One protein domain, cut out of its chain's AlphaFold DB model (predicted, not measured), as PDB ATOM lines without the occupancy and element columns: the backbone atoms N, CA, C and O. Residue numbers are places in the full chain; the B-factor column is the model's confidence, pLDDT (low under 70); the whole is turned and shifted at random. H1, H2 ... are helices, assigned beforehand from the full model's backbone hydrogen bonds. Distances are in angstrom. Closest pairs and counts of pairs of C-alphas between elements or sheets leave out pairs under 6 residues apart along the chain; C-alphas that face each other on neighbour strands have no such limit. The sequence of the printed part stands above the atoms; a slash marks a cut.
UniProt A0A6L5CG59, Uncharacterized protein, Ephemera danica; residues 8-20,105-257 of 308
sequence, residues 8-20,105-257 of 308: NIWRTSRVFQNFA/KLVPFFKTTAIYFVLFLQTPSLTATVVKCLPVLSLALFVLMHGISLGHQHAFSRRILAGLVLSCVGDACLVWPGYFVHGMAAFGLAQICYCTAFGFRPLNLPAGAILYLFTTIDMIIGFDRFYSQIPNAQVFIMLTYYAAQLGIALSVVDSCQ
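Overview. This is residues 8 to 20 and 105 to 257 of the 308 residues of an uncharacterized protein of Ephemera danica (UniProt A0A6L5CG59). Long helices run side by side along one axis: H3, H4, H5 and H6 follow one another in an arc, and H8 fills the inner side of that arc, packed on H4 and H5. H7 follows the same axis on the far side of H8, where residues 200 to 213 stick out, while the small pair H1 and H2 lies off the bundle, with residues 11 to 20 standing free. The printed part has 166 residues with eight named helices, H1 to H8 in chain order, and no named strand: the class is all helix. It is compact, with a radius of gyration of the C-alphas of 16.8 A and spans of 46 by 36 by 33 A.

Arrangement. H1, residues 8 to 12, and H2, residues 14 to 20, are close but not clearly touching; their closest C-alphas, of Trp 10 and Phe 16, are 6.9 A apart. H3, residues 105 to 119, touches H4, residues 126 to 147, opposite ways at a shallow tilt of 13 degrees, closest at the C-alphas of Thr 112 and Pro 135, 5.2 A. H4 and H5, residues 155 to 173, touch at the C-alphas of Thr 129 and Ala 172, 5.5 A. H5 and H6, residues 180 to 198, touch at the C-alphas of Gly 170 and Gly 183, 4.0 A. H7, residues 205 to 227, only just touches H8, residues 233 to 255, with 3 pairs of C-alphas within 8 A; the closest are those of Ile 221 and Ala 233, 7.4 A. H8 touches H4, the same way at 17 degrees, closest at the C-alphas of Val 143 and Ala 249, 6.1 A. H3, H4, H5 and H8 form an up-and-down bundle, each running against the one before it. Every O i to N i+4 pair is within hydrogen-bond range in H1, H2, H5, H6 and H7; H3 has 10 of 11, H4 16 of 18 and H8 17 of 19.

Along the chain. H1 begins at C-alpha 8 (-6.299, 176.468, 94.519). H3 is 23.0 A long, H4 29.9 A, H5 27.1 A, H6 27.4 A, H7 32.5 A and H8 33.8 A. H4 has a kink of 41 degrees near residue 133. H8 ends at C-alpha 255 (-10.567, 171.833, 57.979).

Size, cuts and confidence. The C-alphas farthest apart, of Gly 151 and Ser 228, are 50.7 A apart. Residues 21 to 104 are not printed; C-alphas 20 and 105 are 14.9 A apart across this cut. Of the links printed whole, none is long. Mean pLDDT of the printed part is 76.0; 47 residues are under 70, among them 8 to 20, 147 to 154 and 199 to 209.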
ATOM      1  N   ASN A   8      -6.015 175.053  94.311       38.31
ATOM      2  CA  ASN A   8      -6.299 176.468  94.519       38.31
ATOM      3  C   ASN A   8      -6.107 177.269  93.240       38.31
ATOM      4  O   ASN A   8      -7.018 178.000  92.931       38.31
ATOM      5  N   ILE A   9      -5.040 177.102  92.456       43.94
ATOM      6  CA  ILE A   9      -4.858 177.741  91.138       43.94
ATOM      7  C   ILE A   9      -5.992 177.341  90.192       43.94
ATOM      8  O   ILE A   9      -6.514 178.182  89.472       43.94
ATOM      9  N   TRP A  10      -6.447 176.091  90.228       42.88
ATOM     10  CA  TRP A  10      -7.609 175.618  89.477       42.88
ATOM     11  C   TRP A  10      -8.915 176.266  89.972       42.88
ATOM     12  O   TRP A  10      -9.758 176.660  89.168       42.88
ATOM     13  N   ARG A  11      -9.060 176.461  91.289       39.47
ATOM     14  CA  ARG A  11     -10.227 177.080  91.941       39.47
ATOM     15  C   ARG A  11     -10.225 178.617  91.882       39.47
ATOM     16  O   ARG A  11     -11.307 179.198  91.865       39.47
ATOM     17  N   THR A  12      -9.064 179.275  91.836       34.31
ATOM     18  CA  THR A  12      -8.861 180.739  91.863       34.31
ATOM     19  C   THR A  12      -8.483 181.321  90.506       34.31
ATOM     20  O   THR A  12      -8.597 182.536  90.322       34.31
ATOM     21  N   SER A  13      -8.099 180.498  89.524       36.66
ATOM     22  CA  SER A  13      -7.943 180.957  88.147       36.66
ATOM     23  C   SER A  13      -9.307 181.380  87.610       36.66
ATOM     24  O   SER A  13     -10.144 180.568  87.203       36.66
ATOM     25  N   ARG A  14      -9.521 182.699  87.596       37.97
ATOM     26  CA  ARG A  14     -10.681 183.362  86.986       37.97
ATOM     27  C   ARG A  14     -10.914 182.893  85.547       37.97
ATOM     28  O   ARG A  14     -12.055 182.867  85.114       37.97
ATOM     29  N   VAL A  15      -9.876 182.442  84.840       38.03
ATOM     30  CA  VAL A  15      -9.959 181.889  83.478       38.03
ATOM     31  C   VAL A  15     -10.817 180.616  83.427       38.03
ATOM     32  O   VAL A  15     -11.665 180.495  82.548       38.03
ATOM     33  N   PHE A  16     -10.671 179.701  84.392       39.66
ATOM     34  CA  PHE A  16     -11.403 178.425  84.419       39.66
ATOM     35  C   PHE A  16     -12.790 178.536  85.060       39.66
ATOM     36  O   PHE A  16     -13.745 177.943  84.559       39.66
ATOM     37  N   GLN A  17     -12.944 179.349  86.111       37.66
ATOM     38  CA  GLN A  17     -14.268 179.649  86.675       37.66
ATOM     39  C   GLN A  17     -15.152 180.422  85.688       37.66
ATOM     40  O   GLN A  17     -16.348 180.148  85.605       37.66
ATOM     41  N   ASN A  18     -14.571 181.324  84.890       34.50
ATOM     42  CA  ASN A  18     -15.285 181.967  83.789       34.50
ATOM     43  C   ASN A  18     -15.581 180.973  82.661       34.50
ATOM     44  O   ASN A  18     -16.638 181.077  82.063       34.50
ATOM     45  N   PHE A  19     -14.745 179.955  82.419       36.06
ATOM     46  CA  PHE A  19     -15.051 178.882  81.462       36.06
ATOM     47  C   PHE A  19     -16.239 178.010  81.906       36.06
ATOM     48  O   PHE A  19     -17.140 177.741  81.114       36.06
ATOM     49  N   ALA A  20     -16.284 177.627  83.189       32.56
ATOM     50  CA  ALA A  20     -17.378 176.851  83.775       32.56
ATOM     51  C   ALA A  20     -18.686 177.663  83.902       32.56
ATOM     52  O   ALA A  20     -19.758 177.139  83.610       32.56
ATOM     53  N   LYS A 105     -18.323 168.134  72.972       75.12
ATOM     54  CA  LYS A 105     -17.443 167.012  72.637       75.12
ATOM     55  C   LYS A 105     -16.008 167.180  73.157       75.12
ATOM     56  O   LYS A 105     -15.294 166.188  73.245       75.12
ATOM     57  N   LEU A 106     -15.600 168.392  73.548       81.50
ATOM     58  CA  LEU A 106     -14.297 168.670  74.180       81.50
ATOM     59  C   LEU A 106     -14.320 168.531  75.710       81.50
ATOM     60  O   LEU A 106     -13.268 168.438  76.339       81.50
ATOM     61  N   VAL A 107     -15.508 168.499  76.320       83.06
ATOM     62  CA  VAL A 107     -15.695 168.267  77.762       83.06
ATOM     63  C   VAL A 107     -14.895 167.064  78.295       83.06
ATOM     64  O   VAL A 107     -14.228 167.238  79.321       83.06
ATOM     65  N   PRO A 108     -14.891 165.873  77.650       86.25
ATOM     66  CA  PRO A 108     -14.105 164.739  78.138       86.25
ATOM     67  C   PRO A 108     -12.608 165.048  78.242       86.25
ATOM     68  O   PRO A 108     -12.018 164.701  79.260       86.25
ATOM     69  N   PHE A 109     -12.026 165.767  77.277       89.06
ATOM     70  CA  PHE A 109     -10.609 166.139  77.296       89.06
ATOM     71  C   PHE A 109     -10.254 167.008  78.501       89.06
ATOM     72  O   PHE A 109      -9.337 166.693  79.259       89.06
ATOM     73  N   PHE A 110     -11.013 168.082  78.730       87.81
ATOM     74  CA  PHE A 110     -10.758 168.958  79.872       87.81
ATOM     75  C   PHE A 110     -10.932 168.223  81.201       87.81
ATOM     76  O   PHE A 110     -10.147 168.438  82.127       87.81
ATOM     77  N   LYS A 111     -11.910 167.313  81.286       84.25
ATOM     78  CA  LYS A 111     -12.119 166.473  82.467       84.25
ATOM     79  C   LYS A 111     -10.919 165.555  82.716       84.25
ATOM     80  O   LYS A 111     -10.410 165.526  83.833       84.25
ATOM     81  N   THR A 112     -10.436 164.839  81.702       88.38
ATOM     82  CA  THR A 112      -9.285 163.931  81.843       88.38
ATOM     83  C   THR A 112      -7.987 164.675  82.148       88.38
ATOM     84  O   THR A 112      -7.221 164.235  83.002       88.38
ATOM     85  N   THR A 113      -7.766 165.840  81.533       86.56
ATOM     86  CA  THR A 113      -6.595 166.687  81.806       86.56
ATOM     87  C   THR A 113      -6.625 167.221  83.238       86.56
ATOM     88  O   THR A 113      -5.611 167.185  83.933       86.56
ATOM     89  N   ALA A 114      -7.793 167.647  83.734       85.25
ATOM     90  CA  ALA A 114      -7.947 168.066  85.127       85.25
ATOM     91  C   ALA A 114      -7.661 166.914  86.105       85.25
ATOM     92  O   ALA A 114      -6.927 167.099  87.074       85.25
ATOM     93  N   ILE A 115      -8.179 165.713  85.821       86.31
ATOM     94  CA  ILE A 115      -7.913 164.508  86.619       86.31
ATOM     95  C   ILE A 115      -6.405 164.213  86.681       86.31
ATOM     96  O   ILE A 115      -5.895 163.933  87.766       86.31
ATOM     97  N   TYR A 116      -5.680 164.337  85.564       85.75
ATOM     98  CA  TYR A 116      -4.226 164.154  85.531       85.75
ATOM     99  C   TYR A 116      -3.487 165.117  86.474       85.75
ATOM    100  O   TYR A 116      -2.681 164.673  87.297       85.75
ATOM    101  N   PHE A 117      -3.791 166.417  86.413       85.06
ATOM    102  CA  PHE A 117      -3.140 167.416  87.270       85.06
ATOM    103  C   PHE A 117      -3.505 167.272  88.755       85.06
ATOM    104  O   PHE A 117      -2.678 167.576  89.613       85.06
ATOM    105  N   VAL A 118      -4.711 166.789  89.073       83.88
ATOM    106  CA  VAL A 118      -5.133 166.534  90.461       83.88
ATOM    107  C   VAL A 118      -4.444 165.295  91.033       83.88
ATOM    108  O   VAL A 118      -3.927 165.333  92.153       83.88
ATOM    109  N   LEU A 119      -4.426 164.194  90.278       81.75
ATOM    110  CA  LEU A 119      -3.857 162.934  90.748       81.75
ATOM    111  C   LEU A 119      -2.331 162.982  90.809       81.75
ATOM    112  O   LEU A 119      -1.768 162.412  91.743       81.75
ATOM    113  N   PHE A 120      -1.677 163.670  89.864       77.31
ATOM    114  CA  PHE A 120      -0.222 163.848  89.758       77.31
ATOM    115  C   PHE A 120       0.575 162.671  90.353       77.31
ATOM    116  O   PHE A 120       1.271 162.799  91.362       77.31
ATOM    117  N   LEU A 121       0.373 161.482  89.777       74.62
ATOM    118  CA  LEU A 121       0.998 160.244  90.238       74.62
ATOM    119  C   LEU A 121       2.444 160.207  89.731       74.62
ATOM    120  O   LEU A 121       2.683 160.109  88.529       74.62
ATOM    121  N   GLN A 122       3.405 160.311  90.650       68.62
ATOM    122  CA  GLN A 122       4.840 160.236  90.347       68.62
ATOM    123  C   GLN A 122       5.395 158.805  90.403       68.62
ATOM    124  O   GLN A 122       6.552 158.591  90.056       68.62
ATOM    125  N   THR A 123       4.587 157.820  90.807       73.69
ATOM    126  CA  THR A 123       4.995 156.414  90.879       73.69
ATOM    127  C   THR A 123       4.710 155.672  89.568       73.69
ATOM    128  O   THR A 123       3.627 155.840  88.989       73.69
ATOM    129  N   PRO A 124       5.646 154.825  89.092       78.19
ATOM    130  CA  PRO A 124       5.421 153.990  87.918       78.19
ATOM    131  C   PRO A 124       4.327 152.970  88.243       78.19
ATOM    132  O   PRO A 124       4.502 152.073  89.061       78.19
ATOM    133  N   SER A 125       3.153 153.156  87.648       88.19
ATOM    134  CA  SER A 125       1.995 152.289  87.850       88.19
ATOM    135  C   SER A 125       1.143 152.246  86.588       88.19
ATOM    136  O   SER A 125       1.118 153.195  85.794       88.19
ATOM    137  N   LEU A 126       0.391 151.156  86.416       86.06
ATOM    138  CA  LEU A 126      -0.602 151.050  85.343       86.06
ATOM    139  C   LEU A 126      -1.615 152.200  85.422       86.06
ATOM    140  O   LEU A 126      -1.931 152.818  84.410       86.06
ATOM    141  N   THR A 127      -2.030 152.578  86.631       86.56
ATOM    142  CA  THR A 127      -2.931 153.712  86.862       86.56
ATOM    143  C   THR A 127      -2.327 155.037  86.394       86.56
ATOM    144  O   THR A 127      -3.004 155.800  85.710       86.56
ATOM    145  N   ALA A 128      -1.050 155.311  86.687       85.06
ATOM    146  CA  ALA A 128      -0.374 156.513  86.190       85.06
ATOM    147  C   ALA A 128      -0.283 156.533  84.654       85.06
ATOM    148  O   ALA A 128      -0.432 157.592  84.044       85.06
ATOM    149  N   THR A 129      -0.096 155.362  84.041       88.75
ATOM    150  CA  THR A 129      -0.078 155.179  82.581       88.75
ATOM    151  C   THR A 129      -1.426 155.530  81.963       88.75
ATOM    152  O   THR A 129      -1.496 156.373  81.071       88.75
ATOM    153  N   VAL A 130      -2.511 154.958  82.492       89.88
ATOM    154  CA  VAL A 130      -3.875 155.242  82.029       89.88
ATOM    155  C   VAL A 130      -4.192 156.728  82.193       89.88
ATOM    156  O   VAL A 130      -4.626 157.371  81.243       89.88
ATOM    157  N   VAL A 131      -3.914 157.305  83.364       88.31
ATOM    158  CA  VAL A 131      -4.224 158.714  83.655       88.31
ATOM    159  C   VAL A 131      -3.448 159.675  82.741       88.31
ATOM    160  O   VAL A 131      -4.000 160.706  82.362       88.31
ATOM    161  N   LYS A 132      -2.215 159.337  82.340       88.50
ATOM    162  CA  LYS A 132      -1.439 160.094  81.337       88.50
ATOM    163  C   LYS A 132      -1.990 159.957  79.917       88.50
ATOM    164  O   LYS A 132      -2.025 160.938  79.190       88.50
ATOM    165  N   CYS A 133      -2.451 158.769  79.532       91.00
ATOM    166  CA  CYS A 133      -2.944 158.512  78.176       91.00
ATOM    167  C   CYS A 133      -4.373 159.034  77.937       91.00
ATOM    168  O   CYS A 133      -4.746 159.337  76.803       91.00
ATOM    169  N   LEU A 134      -5.192 159.142  78.991       89.69
ATOM    170  CA  LEU A 134      -6.610 159.512  78.903       89.69
ATOM    171  C   LEU A 134      -6.883 160.829  78.141       89.69
ATOM    172  O   LEU A 134      -7.760 160.820  77.272       89.69
ATOM    173  N   PRO A 135      -6.165 161.944  78.396       91.00
ATOM    174  CA  PRO A 135      -6.336 163.174  77.624       91.00
ATOM    175  C   PRO A 135      -6.109 162.977  76.124       91.00
ATOM    176  O   PRO A 135      -6.943 163.386  75.316       91.00
ATOM    177  N   VAL A 136      -5.037 162.283  75.743       92.75
ATOM    178  CA  VAL A 136      -4.685 162.056  74.334       92.75
ATOM    179  C   VAL A 136      -5.713 161.164  73.645       92.75
ATOM    180  O   VAL A 136      -6.182 161.487  72.554       92.75
ATOM    181  N   LEU A 137      -6.132 160.079  74.304       92.62
ATOM    182  CA  LEU A 137      -7.172 159.182  73.792       92.62
ATOM    183  C   LEU A 137      -8.505 159.908  73.596       92.62
ATOM    184  O   LEU A 137      -9.180 159.692  72.590       92.62
ATOM    185  N   SER A 138      -8.873 160.811  74.508       90.25
ATOM    186  CA  SER A 138     -10.096 161.604  74.363       90.25
ATOM    187  C   SER A 138     -10.057 162.529  73.136       90.25
ATOM    188  O   SER A 138     -11.063 162.658  72.437       90.25
ATOM    189  N   LEU A 139      -8.889 163.103  72.812       90.19
ATOM    190  CA  LEU A 139      -8.687 163.894  71.593       90.19
ATOM    191  C   LEU A 139      -8.684 163.023  70.338       90.19
ATOM    192  O   LEU A 139      -9.287 163.400  69.337       90.19
ATOM    193  N   ALA A 140      -8.048 161.851  70.384       90.56
ATOM    194  CA  ALA A 140      -8.052 160.904  69.274       90.56
ATOM    195  C   ALA A 140      -9.484 160.472  68.918       90.56
ATOM    196  O   ALA A 140      -9.862 160.503  67.748       90.56
ATOM    197  N   LEU A 141     -10.313 160.160  69.921       89.31
ATOM    198  CA  LEU A 141     -11.732 159.849  69.728       89.31
ATOM    199  C   LEU A 141     -12.515 161.046  69.181       89.31
ATOM    200  O   LEU A 141     -13.334 160.881  68.280       89.31
ATOM    201  N   PHE A 142     -12.252 162.254  69.681       87.81
ATOM    202  CA  PHE A 142     -12.866 163.473  69.157       87.81
ATOM    203  C   PHE A 142     -12.554 163.681  67.666       87.81
ATOM    204  O   PHE A 142     -13.463 163.925  66.869       87.81
ATOM    205  N   VAL A 143     -11.284 163.527  67.280       86.44
ATOM    206  CA  VAL A 143     -10.829 163.623  65.888       86.44
ATOM    207  C   VAL A 143     -11.441 162.512  65.039       86.44
ATOM    208  O   VAL A 143     -11.908 162.791  63.939       86.44
ATOM    209  N   LEU A 144     -11.510 161.279  65.546       85.44
ATOM    210  CA  LEU A 144     -12.130 160.150  64.852       85.44
ATOM    211  C   LEU A 144     -13.620 160.414  64.583       85.44
ATOM    212  O   LEU A 144     -14.074 160.300  63.448       85.44
ATOM    213  N   MET A 145     -14.367 160.868  65.589       78.94
ATOM    214  CA  MET A 145     -15.798 161.178  65.470       78.94
ATOM    215  C   MET A 145     -16.104 162.343  64.515       78.94
ATOM    216  O   MET A 145     -17.232 162.460  64.039       78.94
ATOM    217  N   HIS A 146     -15.136 163.222  64.250       75.75
ATOM    218  CA  HIS A 146     -15.258 164.285  63.248       75.75
ATOM    219  C   HIS A 146     -14.641 163.936  61.890       75.75
ATOM    220  O   HIS A 146     -15.031 164.530  60.888       75.75
ATOM    221  N   GLY A 147     -13.717 162.975  61.848       65.31
ATOM    222  CA  GLY A 147     -12.996 162.543  60.652       65.31
ATOM    223  C   GLY A 147     -13.655 161.400  59.878       65.31
ATOM    224  O   GLY A 147     -13.251 161.146  58.745       65.31
ATOM    225  N   ILE A 148     -14.664 160.719  60.437       56.16
ATOM    226  CA  ILE A 148     -15.435 159.684  59.728       56.16
ATOM    227  C   ILE A 148     -16.465 160.358  58.807       56.16
ATOM    228  O   ILE A 148     -17.657 160.427  59.089       56.16
ATOM    229  N   SER A 149     -15.997 160.867  57.674       51.25
ATOM    230  CA  SER A 149     -16.786 160.869  56.445       51.25
ATOM    231  C   SER A 149     -15.998 160.003  55.464       51.25
ATOM    232  O   SER A 149     -14.798 160.180  55.293       51.25
ATOM    233  N   LEU A 150     -16.605 158.956  54.917       46.50
ATOM    234  CA  LEU A 150     -15.929 157.879  54.172       46.50
ATOM    235  C   LEU A 150     -15.503 158.305  52.746       46.50
ATOM    236  O   LEU A 150     -15.717 157.580  51.781       46.50
ATOM    237  N   GLY A 151     -14.921 159.497  52.587       47.50
ATOM    238  CA  GLY A 151     -14.440 160.023  51.307       47.50
ATOM    239  C   GLY A 151     -12.918 159.943  51.148       47.50
ATOM    240  O   GLY A 151     -12.163 160.070  52.110       47.50
ATOM    241  N   HIS A 152     -12.438 159.834  49.906       49.00
ATOM    242  CA  HIS A 152     -11.012 159.855  49.521       49.00
ATOM    243  C   HIS A 152     -10.241 161.125  49.991       49.00
ATOM    244  O   HIS A 152      -9.018 161.181  49.899       49.00
ATOM    245  N   GLN A 153     -10.937 162.117  50.568       54.28
ATOM    246  CA  GLN A 153     -10.427 163.431  50.983       54.28
ATOM    247  C   GLN A 153      -9.918 163.533  52.444       54.28
ATOM    248  O   GLN A 153      -9.472 164.601  52.854       54.28
ATOM    249  N   HIS A 154      -9.910 162.460  53.252       66.81
ATOM    250  CA  HIS A 154      -9.515 162.534  54.682       66.81
ATOM    251  C   HIS A 154      -8.065 162.126  54.996       66.81
ATOM    252  O   HIS A 154      -7.744 161.746  56.126       66.81
ATOM    253  N   ALA A 155      -7.145 162.215  54.029       74.25
ATOM    254  CA  ALA A 155      -5.727 161.913  54.264       74.25
ATOM    255  C   ALA A 155      -5.119 162.757  55.404       74.25
ATOM    256  O   ALA A 155      -4.341 162.230  56.197       74.25
ATOM    257  N   PHE A 156      -5.534 164.024  55.531       81.94
ATOM    258  CA  PHE A 156      -5.116 164.927  56.606       81.94
ATOM    259  C   PHE A 156      -5.514 164.406  57.998       81.94
ATOM    260  O   PHE A 156      -4.650 164.146  58.832       81.94
ATOM    261  N   SER A 157      -6.812 164.170  58.224       83.69
ATOM    262  CA  SER A 157      -7.340 163.698  59.514       83.69
ATOM    263  C   SER A 157      -6.717 162.366  59.945       83.69
ATOM    264  O   SER A 157      -6.355 162.212  61.109       83.69
ATOM    265  N   ARG A 158      -6.493 161.430  59.009       84.31
ATOM    266  CA  ARG A 158      -5.842 160.142  59.309       84.31
ATOM    267  C   ARG A 158      -4.386 160.292  59.747       84.31
ATOM    268  O   ARG A 158      -3.962 159.574  60.646       84.31
ATOM    269  N   ARG A 159      -3.626 161.219  59.151       86.75
ATOM    270  CA  ARG A 159      -2.243 161.506  59.577       86.75
ATOM    271  C   ARG A 159      -2.207 162.130  60.974       86.75
ATOM    272  O   ARG A 159      -1.382 161.726  61.788       86.75
ATOM    273  N   ILE A 160      -3.141 163.038  61.273       88.88
ATOM    274  CA  ILE A 160      -3.299 163.606  62.620       88.88
ATOM    275  C   ILE A 160      -3.676 162.525  63.640       88.88
ATOM    276  O   ILE A 160      -3.071 162.450  64.706       88.88
ATOM    277  N   LEU A 161      -4.627 161.649  63.307       91.44
ATOM    278  CA  LEU A 161      -5.017 160.536  64.170       91.44
ATOM    279  C   LEU A 161      -3.851 159.565  64.407       91.44
ATOM    280  O   LEU A 161      -3.625 159.164  65.544       91.44
ATOM    281  N   ALA A 162      -3.080 159.232  63.366       91.50
ATOM    282  CA  ALA A 162      -1.886 158.399  63.497       91.50
ATOM    283  C   ALA A 162      -0.855 159.031  64.448       91.50
ATOM    284  O   ALA A 162      -0.332 158.346  65.324       91.50
ATOM    285  N   GLY A 163      -0.624 160.345  64.339       92.06
ATOM    286  CA  GLY A 163       0.231 161.083  65.271       92.06
ATOM    287  C   GLY A 163      -0.287 161.058  66.715       92.06
ATOM    288  O   GLY A 163       0.500 160.856  67.641       92.06
ATOM    289  N   LEU A 164      -1.602 161.186  66.927       92.50
ATOM    290  CA  LEU A 164      -2.221 161.112  68.260       92.50
ATOM    291  C   LEU A 164      -2.093 159.715  68.881       92.50
ATOM    292  O   LEU A 164      -1.770 159.597  70.062       92.50
ATOM    293  N   VAL A 165      -2.287 158.657  68.089       94.25
ATOM    294  CA  VAL A 165      -2.101 157.270  68.546       94.25
ATOM    295  C   VAL A 165      -0.636 157.014  68.903       94.25
ATOM    296  O   VAL A 165      -0.362 156.494  69.981       94.25
ATOM    297  N   LEU A 166       0.311 157.443  68.063       93.00
ATOM    298  CA  LEU A 166       1.744 157.346  68.366       93.00
ATOM    299  C   LEU A 166       2.132 158.149  69.618       93.00
ATOM    300  O   LEU A 166       2.919 157.662  70.425       93.00
ATOM    301  N   SER A 167       1.537 159.329  69.826       93.56
ATOM    302  CA  SER A 167       1.731 160.119  71.054       93.56
ATOM    303  C   SER A 167       1.240 159.355  72.289       93.56
ATOM    304  O   SER A 167       1.932 159.316  73.299       93.56
ATOM    305  N   CYS A 168       0.091 158.678  72.190       93.50
ATOM    306  CA  CYS A 168      -0.441 157.848  73.270       93.50
ATOM    307  C   CYS A 168       0.463 156.643  73.587       93.50
ATOM    308  O   CYS A 168       0.648 156.302  74.754       93.50
ATOM    309  N   VAL A 169       1.047 156.003  72.567       93.69
ATOM    310  CA  VAL A 169       2.049 154.941  72.773       93.69
ATOM    311  C   VAL A 169       3.300 155.514  73.444       93.69
ATOM    312  O   VAL A 169       3.817 154.916  74.385       93.69
ATOM    313  N   GLY A 170       3.745 156.702  73.023       91.50
ATOM    314  CA  GLY A 170       4.845 157.432  73.655       91.50
ATOM    315  C   GLY A 170       4.606 157.686  75.144       91.50
ATOM    316  O   GLY A 170       5.465 157.357  75.964       91.50
ATOM    317  N   ASP A 171       3.416 158.179  75.504       91.88
ATOM    318  CA  ASP A 171       2.998 158.396  76.896       91.88
ATOM    319  C   ASP A 171       3.004 157.103  77.715       91.88
ATOM    320  O   ASP A 171       3.422 157.111  78.877       91.88
ATOM    321  N   ALA A 172       2.583 155.985  77.114       91.31
ATOM    322  CA  ALA A 172       2.590 154.687  77.775       91.31
ATOM    323  C   ALA A 172       4.018 154.180  78.040       91.31
ATOM    324  O   ALA A 172       4.325 153.730  79.146       91.31
ATOM    325  N   CYS A 173       4.911 154.303  77.055       90.44
ATOM    326  CA  CYS A 173       6.310 153.900  77.173       90.44
ATOM    327  C   CYS A 173       7.096 154.770  78.169       90.44
ATOM    328  O   CYS A 173       7.952 154.248  78.881       90.44
ATOM    329  N   LEU A 174       6.789 156.070  78.279       87.44
ATOM    330  CA  LEU A 174       7.512 156.999  79.160       87.44
ATOM    331  C   LEU A 174       7.292 156.755  80.663       87.44
ATOM    332  O   LEU A 174       8.027 157.306  81.482       87.44
ATOM    333  N   VAL A 175       6.262 155.994  81.055       87.44
ATOM    334  CA  VAL A 175       6.011 155.666  82.473       87.44
ATOM    335  C   VAL A 175       6.970 154.598  82.988       87.44
ATOM    336  O   VAL A 175       7.266 154.569  84.184       87.44
ATOM    337  N   TRP A 176       7.475 153.741  82.101       86.81
ATOM    338  CA  TRP A 176       8.311 152.614  82.478       86.81
ATOM    339  C   TRP A 176       9.801 152.966  82.370       86.81
ATOM    340  O   TRP A 176      10.247 153.423  81.315       86.81
ATOM    341  N   PRO A 177      10.609 152.698  83.413       77.94
ATOM    342  CA  PRO A 177      12.011 153.122  83.466       77.94
ATOM    343  C   PRO A 177      12.902 152.500  82.373       77.94
ATOM    344  O   PRO A 177      13.917 153.091  82.023       77.94
ATOM    345  N   GLY A 178      12.519 151.357  81.788       84.25
ATOM    346  CA  GLY A 178      13.257 150.697  80.697       84.25
ATOM    347  C   GLY A 178      12.847 151.103  79.272       84.25
ATOM    348  O   GLY A 178      13.543 150.769  78.318       84.25
ATOM    349  N   TYR A 179      11.738 151.831  79.100       87.19
ATOM    350  CA  TYR A 179      11.166 152.142  77.777       87.19
ATOM    351  C   TYR A 179      11.246 153.625  77.405       87.19
ATOM    352  O   TYR A 179      10.642 154.050  76.421       87.19
ATOM    353  N   PHE A 180      12.039 154.415  78.132       86.19
ATOM    354  CA  PHE A 180      12.199 155.847  77.874       86.19
ATOM    355  C   PHE A 180      12.599 156.150  76.418       86.19
ATOM    356  O   PHE A 180      11.950 156.959  75.758       86.19
ATOM    357  N   VAL A 181      13.610 155.451  75.885       89.06
ATOM    358  CA  VAL A 181      14.089 155.638  74.500       89.06
ATOM    359  C   VAL A 181      12.998 155.303  73.481       89.06
ATOM    360  O   VAL A 181      12.794 156.048  72.527       89.06
ATOM    361  N   HIS A 182      12.248 154.223  73.718       91.56
ATOM    362  CA  HIS A 182      11.125 153.822  72.871       91.56
ATOM    363  C   HIS A 182      10.011 154.877  72.880       91.56
ATOM    364  O   HIS A 182       9.458 155.193  71.829       91.56
ATOM    365  N   GLY A 183       9.727 155.478  74.041       89.44
ATOM    366  CA  GLY A 183       8.766 156.573  74.156       89.44
ATOM    367  C   GLY A 183       9.207 157.822  73.392       89.44
ATOM    368  O   GLY A 183       8.426 158.382  72.627       89.44
ATOM    369  N   MET A 184      10.477 158.218  73.515       89.19
ATOM    370  CA  MET A 184      11.035 159.347  72.757       89.19
ATOM    371  C   MET A 184      11.019 159.095  71.241       89.19
ATOM    372  O   MET A 184      10.673 159.995  70.477       89.19
ATOM    373  N   ALA A 185      11.324 157.871  70.800       90.50
ATOM    374  CA  ALA A 185      11.221 157.480  69.395       90.50
ATOM    375  C   ALA A 185       9.769 157.551  68.885       90.50
ATOM    376  O   ALA A 185       9.522 158.105  67.813       90.50
ATOM    377  N   ALA A 186       8.799 157.069  69.671       92.38
ATOM    378  CA  ALA A 186       7.376 157.161  69.342       92.38
ATOM    379  C   ALA A 186       6.897 158.621  69.237       92.38
ATOM    380  O   ALA A 186       6.181 158.965  68.294       92.38
ATOM    381  N   PHE A 187       7.352 159.506  70.132       90.38
ATOM    382  CA  PHE A 187       7.092 160.945  70.021       90.38
ATOM    383  C   PHE A 187       7.731 161.565  68.775       90.38
ATOM    384  O   PHE A 187       7.090 162.372  68.104       90.38
ATOM    385  N   GLY A 188       8.952 161.160  68.415       87.69
ATOM    386  CA  GLY A 188       9.595 161.581  67.168       87.69
ATOM    387  C   GLY A 188       8.781 161.188  65.931       87.69
ATOM    388  O   GLY A 188       8.522 162.022  65.062       87.69
ATOM    389  N   LEU A 189       8.292 159.944  65.882       91.12
ATOM    390  CA  LEU A 189       7.416 159.464  64.807       91.12
ATOM    391  C   LEU A 189       6.085 160.228  64.763       91.12
ATOM    392  O   LEU A 189       5.631 160.600  63.681       91.12
ATOM    393  N   ALA A 190       5.489 160.525  65.922       90.31
ATOM    394  CA  ALA A 190       4.274 161.332  66.002       90.31
ATOM    395  C   ALA A 190       4.471 162.728  65.388       90.31
ATOM    396  O   ALA A 190       3.632 163.181  64.609       90.31
ATOM    397  N   GLN A 191       5.603 163.380  65.669       86.81
ATOM    398  CA  GLN A 191       5.935 164.683  65.086       86.81
ATOM    399  C   GLN A 191       6.097 164.611  63.564       86.81
ATOM    400  O   GLN A 191       5.586 165.477  62.856       86.81
ATOM    401  N   ILE A 192       6.722 163.557  63.029       84.12
ATOM    402  CA  ILE A 192       6.806 163.341  61.573       84.12
ATOM    403  C   ILE A 192       5.397 163.195  60.970       84.12
ATOM    404  O   ILE A 192       5.095 163.802  59.937       84.12
ATOM    405  N   CYS A 193       4.498 162.451  61.621       85.12
ATOM    406  CA  CYS A 193       3.101 162.344  61.195       85.12
ATOM    407  C   CYS A 193       2.380 163.702  61.203       85.12
ATOM    408  O   CYS A 193       1.672 164.017  60.245       85.12
ATOM    409  N   TYR A 194       2.591 164.541  62.220       84.12
ATOM    410  CA  TYR A 194       2.013 165.887  62.258       84.12
ATOM    411  C   TYR A 194       2.592 166.795  61.167       84.12
ATOM    412  O   TYR A 194       1.835 167.408  60.416       84.12
ATOM    413  N   CYS A 195       3.915 166.825  60.990       82.69
ATOM    414  CA  CYS A 195       4.572 167.602  59.937       82.69
ATOM    415  C   CYS A 195       4.088 167.198  58.537       82.69
ATOM    416  O   CYS A 195       3.772 168.052  57.707       82.69
ATOM    417  N   THR A 196       3.969 165.893  58.273       80.38
ATOM    418  CA  THR A 196       3.440 165.392  56.995       80.38
ATOM    419  C   THR A 196       1.946 165.663  56.821       80.38
ATOM    420  O   THR A 196       1.481 165.721  55.683       80.38
ATOM    421  N   ALA A 197       1.177 165.836  57.901       79.56
ATOM    422  CA  ALA A 197      -0.221 166.249  57.823       79.56
ATOM    423  C   ALA A 197      -0.347 167.719  57.404       79.56
ATOM    424  O   ALA A 197      -1.050 168.010  56.440       79.56
ATOM    425  N   PHE A 198       0.353 168.634  58.080       75.69
ATOM    426  CA  PHE A 198       0.258 170.070  57.794       75.69
ATOM    427  C   PHE A 198       0.934 170.475  56.480       75.69
ATOM    428  O   PHE A 198       0.494 171.424  55.832       75.69
ATOM    429  N   GLY A 199       1.959 169.736  56.047       68.81
ATOM    430  CA  GLY A 199       2.706 170.058  54.836       68.81
ATOM    431  C   GLY A 199       3.450 171.397  54.937       68.81
ATOM    432  O   GLY A 199       3.356 172.135  55.913       68.81
ATOM    433  N   PHE A 200       4.230 171.721  53.906       63.50
ATOM    434  CA  PHE A 200       5.147 172.869  53.933       63.50
ATOM    435  C   PHE A 200       4.671 174.075  53.104       63.50
ATOM    436  O   PHE A 200       5.492 174.913  52.743       63.50
ATOM    437  N   ARG A 201       3.388 174.190  52.721       52.12
ATOM    438  CA  ARG A 201       2.936 175.262  51.803       52.12
ATOM    439  C   ARG A 201       1.527 175.789  52.126       52.12
ATOM    440  O   ARG A 201       0.621 174.969  52.229       52.12
ATOM    441  N   PRO A 202       1.298 177.121  52.176       51.69
ATOM    442  CA  PRO A 202       2.270 178.220  52.122       51.69
ATOM    443  C   PRO A 202       2.881 178.503  53.510       51.69
ATOM    444  O   PRO A 202       2.164 178.538  54.510       51.69
ATOM    445  N   LEU A 203       4.198 178.733  53.583       56.59
ATOM    446  CA  LEU A 203       4.860 179.089  54.842       56.59
ATOM    447  C   LEU A 203       4.399 180.472  55.312       56.59
ATOM    448  O   LEU A 203       4.804 181.500  54.770       56.59
ATOM    449  N   ASN A 204       3.584 180.510  56.363       61.22
ATOM    450  CA  ASN A 204       3.300 181.742  57.082       61.22
ATOM    451  C   ASN A 204       4.442 181.991  58.082       61.22
ATOM    452  O   ASN A 204       4.353 181.587  59.242       61.22
ATOM    453  N   LEU A 205       5.533 182.608  57.606       64.12
ATOM    454  CA  LEU A 205       6.744 182.894  58.391       64.12
ATOM    455  C   LEU A 205       6.481 183.428  59.812       64.12
ATOM    456  O   LEU A 205       7.121 182.921  60.727       64.12
ATOM    457  N   PRO A 206       5.561 184.384  60.060       68.94
ATOM    458  CA  PRO A 206       5.324 184.863  61.421       68.94
ATOM    459  C   PRO A 206       4.688 183.806  62.334       68.94
ATOM    460  O   PRO A 206       5.038 183.734  63.506       68.94
ATOM    461  N   ALA A 207       3.805 182.946  61.817       63.16
ATOM    462  CA  ALA A 207       3.273 181.829  62.601       63.16
ATOM    463  C   ALA A 207       4.364 180.781  62.882       63.16
ATOM    464  O   ALA A 207       4.482 180.299  64.005       63.16
ATOM    465  N   GLY A 208       5.207 180.490  61.884       68.38
ATOM    466  CA  GLY A 208       6.372 179.616  62.046       68.38
ATOM    467  C   GLY A 208       7.390 180.156  63.055       68.38
ATOM    468  O   GLY A 208       7.900 179.390  63.861       68.38
ATOM    469  N   ALA A 209       7.632 181.469  63.076       69.56
ATOM    470  CA  ALA A 209       8.546 182.114  64.018       69.56
ATOM    471  C   ALA A 209       8.047 182.033  65.467       69.56
ATOM    472  O   ALA A 209       8.835 181.770  66.370       69.56
ATOM    473  N   ILE A 210       6.739 182.207  65.693       71.94
ATOM    474  CA  ILE A 210       6.137 182.053  67.026       71.94
ATOM    475  C   ILE A 210       6.261 180.603  67.500       71.94
ATOM    476  O   ILE A 210       6.672 180.364  68.632       71.94
ATOM    477  N   LEU A 211       5.944 179.638  66.632       70.31
ATOM    478  CA  LEU A 211       6.087 178.218  66.954       70.31
ATOM    479  C   LEU A 211       7.547 177.849  67.235       70.31
ATOM    480  O   LEU A 211       7.815 177.161  68.214       70.31
ATOM    481  N   TYR A 212       8.485 178.369  66.439       72.44
ATOM    482  CA  TYR A 212       9.915 178.173  66.653       72.44
ATOM    483  C   TYR A 212      10.362 178.707  68.017       72.44
ATOM    484  O   TYR A 212      11.033 177.992  68.757       72.44
ATOM    485  N   LEU A 213       9.927 179.916  68.390       75.44
ATOM    486  CA  LEU A 213      10.252 180.523  69.682       75.44
ATOM    487  C   LEU A 213       9.734 179.682  70.857       75.44
ATOM    488  O   LEU A 213      10.438 179.494  71.840       75.44
ATOM    489  N   PHE A 214       8.521 179.134  70.743       72.81
ATOM    490  CA  PHE A 214       7.990 178.206  71.742       72.81
ATOM    491  C   PHE A 214       8.812 176.913  71.814       72.81
ATOM    492  O   PHE A 214       9.192 176.494  72.903       72.81
ATOM    493  N   THR A 215       9.160 176.316  70.669       71.38
ATOM    494  CA  THR A 215       9.947 175.073  70.653       71.38
ATOM    495  C   THR A 215      11.366 175.248  71.185       71.38
ATOM    496  O   THR A 215      11.880 174.345  71.839       71.38
ATOM    497  N   THR A 216      12.010 176.395  70.951       70.56
ATOM    498  CA  THR A 216      13.345 176.663  71.500       70.56
ATOM    499  C   THR A 216      13.293 176.899  73.004       70.56
ATOM    500  O   THR A 216      14.173 176.415  73.711       70.56
ATOM    501  N   ILE A 217      12.237 177.542  73.517       75.56
ATOM    502  CA  ILE A 217      11.986 177.654  74.963       75.56
ATOM    503  C   ILE A 217      11.832 176.262  75.593       75.56
ATOM    504  O   ILE A 217      12.492 175.966  76.589       75.56
ATOM    505  N   ASP A 218      11.025 175.384  74.991       70.94
ATOM    506  CA  ASP A 218      10.837 174.012  75.480       70.94
ATOM    507  C   ASP A 218      12.145 173.199  75.429       70.94
ATOM    508  O   ASP A 218      12.426 172.411  76.337       70.94
ATOM    509  N   MET A 219      12.985 173.417  74.410       72.00
ATOM    510  CA  MET A 219      14.282 172.744  74.293       72.00
ATOM    511  C   MET A 219      15.270 173.186  75.381       72.00
ATOM    512  O   MET A 219      15.997 172.352  75.920       72.00
ATOM    513  N   ILE A 220      15.262 174.471  75.748       72.75
ATOM    514  CA  ILE A 220      16.083 175.016  76.840       72.75
ATOM    515  C   ILE A 220      15.639 174.436  78.191       72.75
ATOM    516  O   ILE A 220      16.484 174.040  78.988       72.75
ATOM    517  N   ILE A 221      14.327 174.304  78.431       70.19
ATOM    518  CA  ILE A 221      13.783 173.646  79.638       70.19
ATOM    519  C   ILE A 221      14.182 172.162  79.678       70.19
ATOM    520  O   ILE A 221      14.496 171.620  80.738       70.19
ATOM    521  N   GLY A 222      14.175 171.497  78.522       68.12
ATOM    522  CA  GLY A 222      14.656 170.126  78.388       68.12
ATOM    523  C   GLY A 222      16.138 169.995  78.733       68.12
ATOM    524  O   GLY A 222      16.502 169.091  79.476       68.12
ATOM    525  N   PHE A 223      16.974 170.910  78.237       69.25
ATOM    526  CA  PHE A 223      18.411 170.927  78.509       69.25
ATOM    527  C   PHE A 223      18.711 171.169  79.989       69.25
ATOM    528  O   PHE A 223      19.513 170.445  80.579       69.25
ATOM    529  N   ASP A 224      18.005 172.119  80.604       64.19
ATOM    530  CA  ASP A 224      18.098 172.358  82.039       64.19
ATOM    531  C   ASP A 224      17.751 171.088  82.827       64.19
ATOM    532  O   ASP A 224      18.556 170.665  83.638       64.19
ATOM    533  N   ARG A 225      16.683 170.353  82.487       65.06
ATOM    534  CA  ARG A 225      16.331 169.094  83.175       65.06
ATOM    535  C   ARG A 225      17.446 168.033  83.196       65.06
ATOM    536  O   ARG A 225      17.444 167.196  84.101       65.06
ATOM    537  N   PHE A 226      18.361 168.032  82.225       67.12
ATOM    538  CA  PHE A 226      19.506 167.113  82.196       67.12
ATOM    539  C   PHE A 226      20.738 167.643  82.951       67.12
ATOM    540  O   PHE A 226      21.580 166.833  83.334       67.12
ATOM    541  N   TYR A 227      20.834 168.956  83.193       68.88
ATOM    542  CA  TYR A 227      21.986 169.607  83.837       68.88
ATOM    543  C   TYR A 227      21.707 170.116  85.269       68.88
ATOM    544  O   TYR A 227      22.580 170.028  86.129       68.88
ATOM    545  N   SER A 228      20.495 170.595  85.558       55.00
ATOM    546  CA  SER A 228      20.030 171.108  86.854       55.00
ATOM    547  C   SER A 228      18.540 170.815  87.077       55.00
ATOM    548  O   SER A 228      17.700 170.964  86.201       55.00
ATOM    549  N   GLN A 229      18.150 170.387  88.279       62.00
ATOM    550  CA  GLN A 229      16.741 170.079  88.551       62.00
ATOM    551  C   GLN A 229      15.940 171.353  88.869       62.00
ATOM    552  O   GLN A 229      15.834 171.739  90.033       62.00
ATOM    553  N   ILE A 230      15.316 171.986  87.864       64.50
ATOM    554  CA  ILE A 230      14.295 173.012  88.130       64.50
ATOM    555  C   ILE A 230      13.070 172.369  88.816       64.50
ATOM    556  O   ILE A 230      12.462 171.429  88.281       64.50
ATOM    557  N   PRO A 231      12.636 172.890  89.980       68.94
ATOM    558  CA  PRO A 231      11.441 172.402  90.654       68.94
ATOM    559  C   PRO A 231      10.192 172.645  89.791       68.94
ATOM    560  O   PRO A 231       9.959 173.740  89.288       68.94
ATOM    561  N   ASN A 232       9.338 171.624  89.662       70.12
ATOM    562  CA  ASN A 232       8.051 171.655  88.940       70.12
ATOM    563  C   ASN A 232       8.108 171.756  87.400       70.12
ATOM    564  O   ASN A 232       7.051 171.887  86.778       70.12
ATOM    565  N   ALA A 233       9.273 171.602  86.756       73.69
ATOM    566  CA  ALA A 233       9.392 171.632  85.287       73.69
ATOM    567  C   ALA A 233       8.440 170.647  84.569       73.69
ATOM    568  O   ALA A 233       7.888 170.947  83.512       73.69
ATOM    569  N   GLN A 234       8.161 169.489  85.180       76.25
ATOM    570  CA  GLN A 234       7.229 168.490  84.641       76.25
ATOM    571  C   GLN A 234       5.800 169.024  84.435       76.25
ATOM    572  O   GLN A 234       5.118 168.578  83.515       76.25
ATOM    573  N   VAL A 235       5.335 169.958  85.270       79.88
ATOM    574  CA  VAL A 235       3.986 170.533  85.148       79.88
ATOM    575  C   VAL A 235       3.900 171.408  83.899       79.88
ATOM    576  O   VAL A 235       2.941 171.284  83.143       79.88
ATOM    577  N   PHE A 236       4.919 172.237  83.658       78.38
ATOM    578  CA  PHE A 236       4.984 173.111  82.489       78.38
ATOM    579  C   PHE A 236       5.072 172.317  81.187       78.38
ATOM    580  O   PHE A 236       4.276 172.567  80.289       78.38
ATOM    581  N   ILE A 237       5.939 171.298  81.134       81.94
ATOM    582  CA  ILE A 237       6.082 170.413  79.964       81.94
ATOM    583  C   ILE A 237       4.749 169.727  79.625       81.94
ATOM    584  O   ILE A 237       4.343 169.652  78.471       81.94
ATOM    585  N   MET A 238       4.033 169.233  80.636       84.00
ATOM    586  CA  MET A 238       2.754 168.547  80.420       84.00
ATOM    587  C   MET A 238       1.639 169.517  80.017       84.00
ATOM    588  O   MET A 238       0.763 169.167  79.230       84.00
ATOM    589  N   LEU A 239       1.668 170.747  80.536       84.00
ATOM    590  CA  LEU A 239       0.713 171.785  80.168       84.00
ATOM    591  C   LEU A 239       0.871 172.200  78.700       84.00
ATOM    592  O   LEU A 239      -0.128 172.260  77.981       84.00
ATOM    593  N   THR A 240       2.102 172.459  78.253       82.88
ATOM    594  CA  THR A 240       2.384 172.826  76.857       82.88
ATOM    595  C   THR A 240       2.069 171.670  75.910       82.88
ATOM    596  O   THR A 240       1.438 171.889  74.876       82.88
ATOM    597  N   TYR A 241       2.383 170.434  76.307       87.19
ATOM    598  CA  TYR A 241       2.047 169.220  75.561       87.19
ATOM    599  C   TYR A 241       0.543 169.081  75.275       87.19
ATOM    600  O   TYR A 241       0.137 169.006  74.113       87.19
ATOM    601  N   TYR A 242      -0.312 169.113  76.304       89.31
ATOM    602  CA  TYR A 242      -1.759 168.968  76.103       89.31
ATOM    603  C   TYR A 242      -2.376 170.159  75.354       89.31
ATOM    604  O   TYR A 242      -3.336 169.983  74.601       89.31
ATOM    605  N   ALA A 243      -1.825 171.367  75.516       84.44
ATOM    606  CA  ALA A 243      -2.254 172.537  74.751       84.44
ATOM    607  C   ALA A 243      -1.935 172.388  73.252       84.44
ATOM    608  O   ALA A 243      -2.792 172.671  72.412       84.44
ATOM    609  N   ALA A 244      -0.740 171.892  72.916       85.06
ATOM    610  CA  ALA A 244      -0.346 171.625  71.537       85.06
ATOM    611  C   ALA A 244      -1.251 170.564  70.892       85.06
ATOM    612  O   ALA A 244      -1.770 170.776  69.795       85.06
ATOM    613  N   GLN A 245      -1.521 169.460  71.595       89.62
ATOM    614  CA  GLN A 245      -2.415 168.410  71.099       89.62
ATOM    615  C   GLN A 245      -3.845 168.898  70.866       89.62
ATOM    616  O   GLN A 245      -4.460 168.540  69.861       89.62
ATOM    617  N   LEU A 246      -4.367 169.748  71.756       87.81
ATOM    618  CA  LEU A 246      -5.669 170.380  71.567       87.81
ATOM    619  C   LEU A 246      -5.688 171.246  70.299       87.81
ATOM    620  O   LEU A 246      -6.622 171.145  69.508       87.81
ATOM    621  N   GLY A 247      -4.653 172.064  70.079       83.19
ATOM    622  CA  GLY A 247      -4.527 172.886  68.872       83.19
ATOM    623  C   GLY A 247      -4.496 172.046  67.592       83.19
ATOM    624  O   GLY A 247      -5.201 172.350  66.628       83.19
ATOM    625  N   ILE A 248      -3.750 170.939  67.608       83.06
ATOM    626  CA  ILE A 248      -3.694 169.990  66.492       83.06
ATOM    627  C   ILE A 248      -5.076 169.362  66.242       83.06
ATOM    628  O   ILE A 248      -5.531 169.325  65.100       83.06
ATOM    629  N   ALA A 249      -5.783 168.923  67.285       84.88
ATOM    630  CA  ALA A 249      -7.121 168.348  67.151       84.88
ATOM    631  C   ALA A 249      -8.152 169.360  66.610       84.88
ATOM    632  O   ALA A 249      -8.967 169.014  65.753       84.88
ATOM    633  N   LEU A 250      -8.095 170.619  67.061       82.06
ATOM    634  CA  LEU A 250      -8.965 171.697  66.576       82.06
ATOM    635  C   LEU A 250      -8.714 172.037  65.103       82.06
ATOM    636  O   LEU A 250      -9.668 172.303  64.375       82.06
ATOM    637  N   SER A 251      -7.470 171.927  64.627       81.19
ATOM    638  CA  SER A 251      -7.152 172.154  63.211       81.19
ATOM    639  C   SER A 251      -7.924 171.217  62.265       81.19
ATOM    640  O   SER A 251      -8.301 171.615  61.160       81.19
ATOM    641  N   VAL A 252      -8.239 169.990  62.705       80.44
ATOM    642  CA  VAL A 252      -9.052 169.030  61.938       80.44
ATOM    643  C   VAL A 252     -10.510 169.481  61.840       80.44
ATOM    644  O   VAL A 252     -11.149 169.275  60.807       80.44
ATOM    645  N   VAL A 253     -11.032 170.123  62.888       75.19
ATOM    646  CA  VAL A 253     -12.407 170.646  62.920       75.19
ATOM    647  C   VAL A 253     -12.557 171.800  61.937       75.19
ATOM    648  O   VAL A 253     -13.505 171.804  61.152       75.19
ATOM    649  N   ASP A 254     -11.611 172.739  61.953       67.06
ATOM    650  CA  ASP A 254     -11.621 173.902  61.061       67.06
ATOM    651  C   ASP A 254     -11.489 173.478  59.590       67.06
ATOM    652  O   ASP A 254     -12.133 174.051  58.716       67.06
ATOM    653  N   SER A 255     -10.735 172.407  59.323       61.59
ATOM    654  CA  SER A 255     -10.567 171.833  57.979       61.59
ATOM    655  C   SER A 255     -11.848 171.211  57.405       61.59
ATOM    656  O   SER A 255     -11.975 171.078  56.190       61.59
ATOM    657  N   CYS A 256     -12.786 170.797  58.263       55.09
ATOM    658  CA  CYS A 256     -14.052 170.182  57.850       55.09
ATOM    659  C   CYS A 256     -15.195 171.197  57.701       55.09
ATOM    660  O   CYS A 256     -16.285 170.823  57.260       55.09
ATOM    661  N   GLN A 257     -14.985 172.463  58.077       53.50
ATOM    662  CA  GLN A 257     -15.975 173.505  57.839       53.50
ATOM    663  C   GLN A 257     -15.871 173.956  56.377       53.50
ATOM    664  O   GLN A 257     -14.781 174.322  55.931       53.50
TER     665      GLN A 257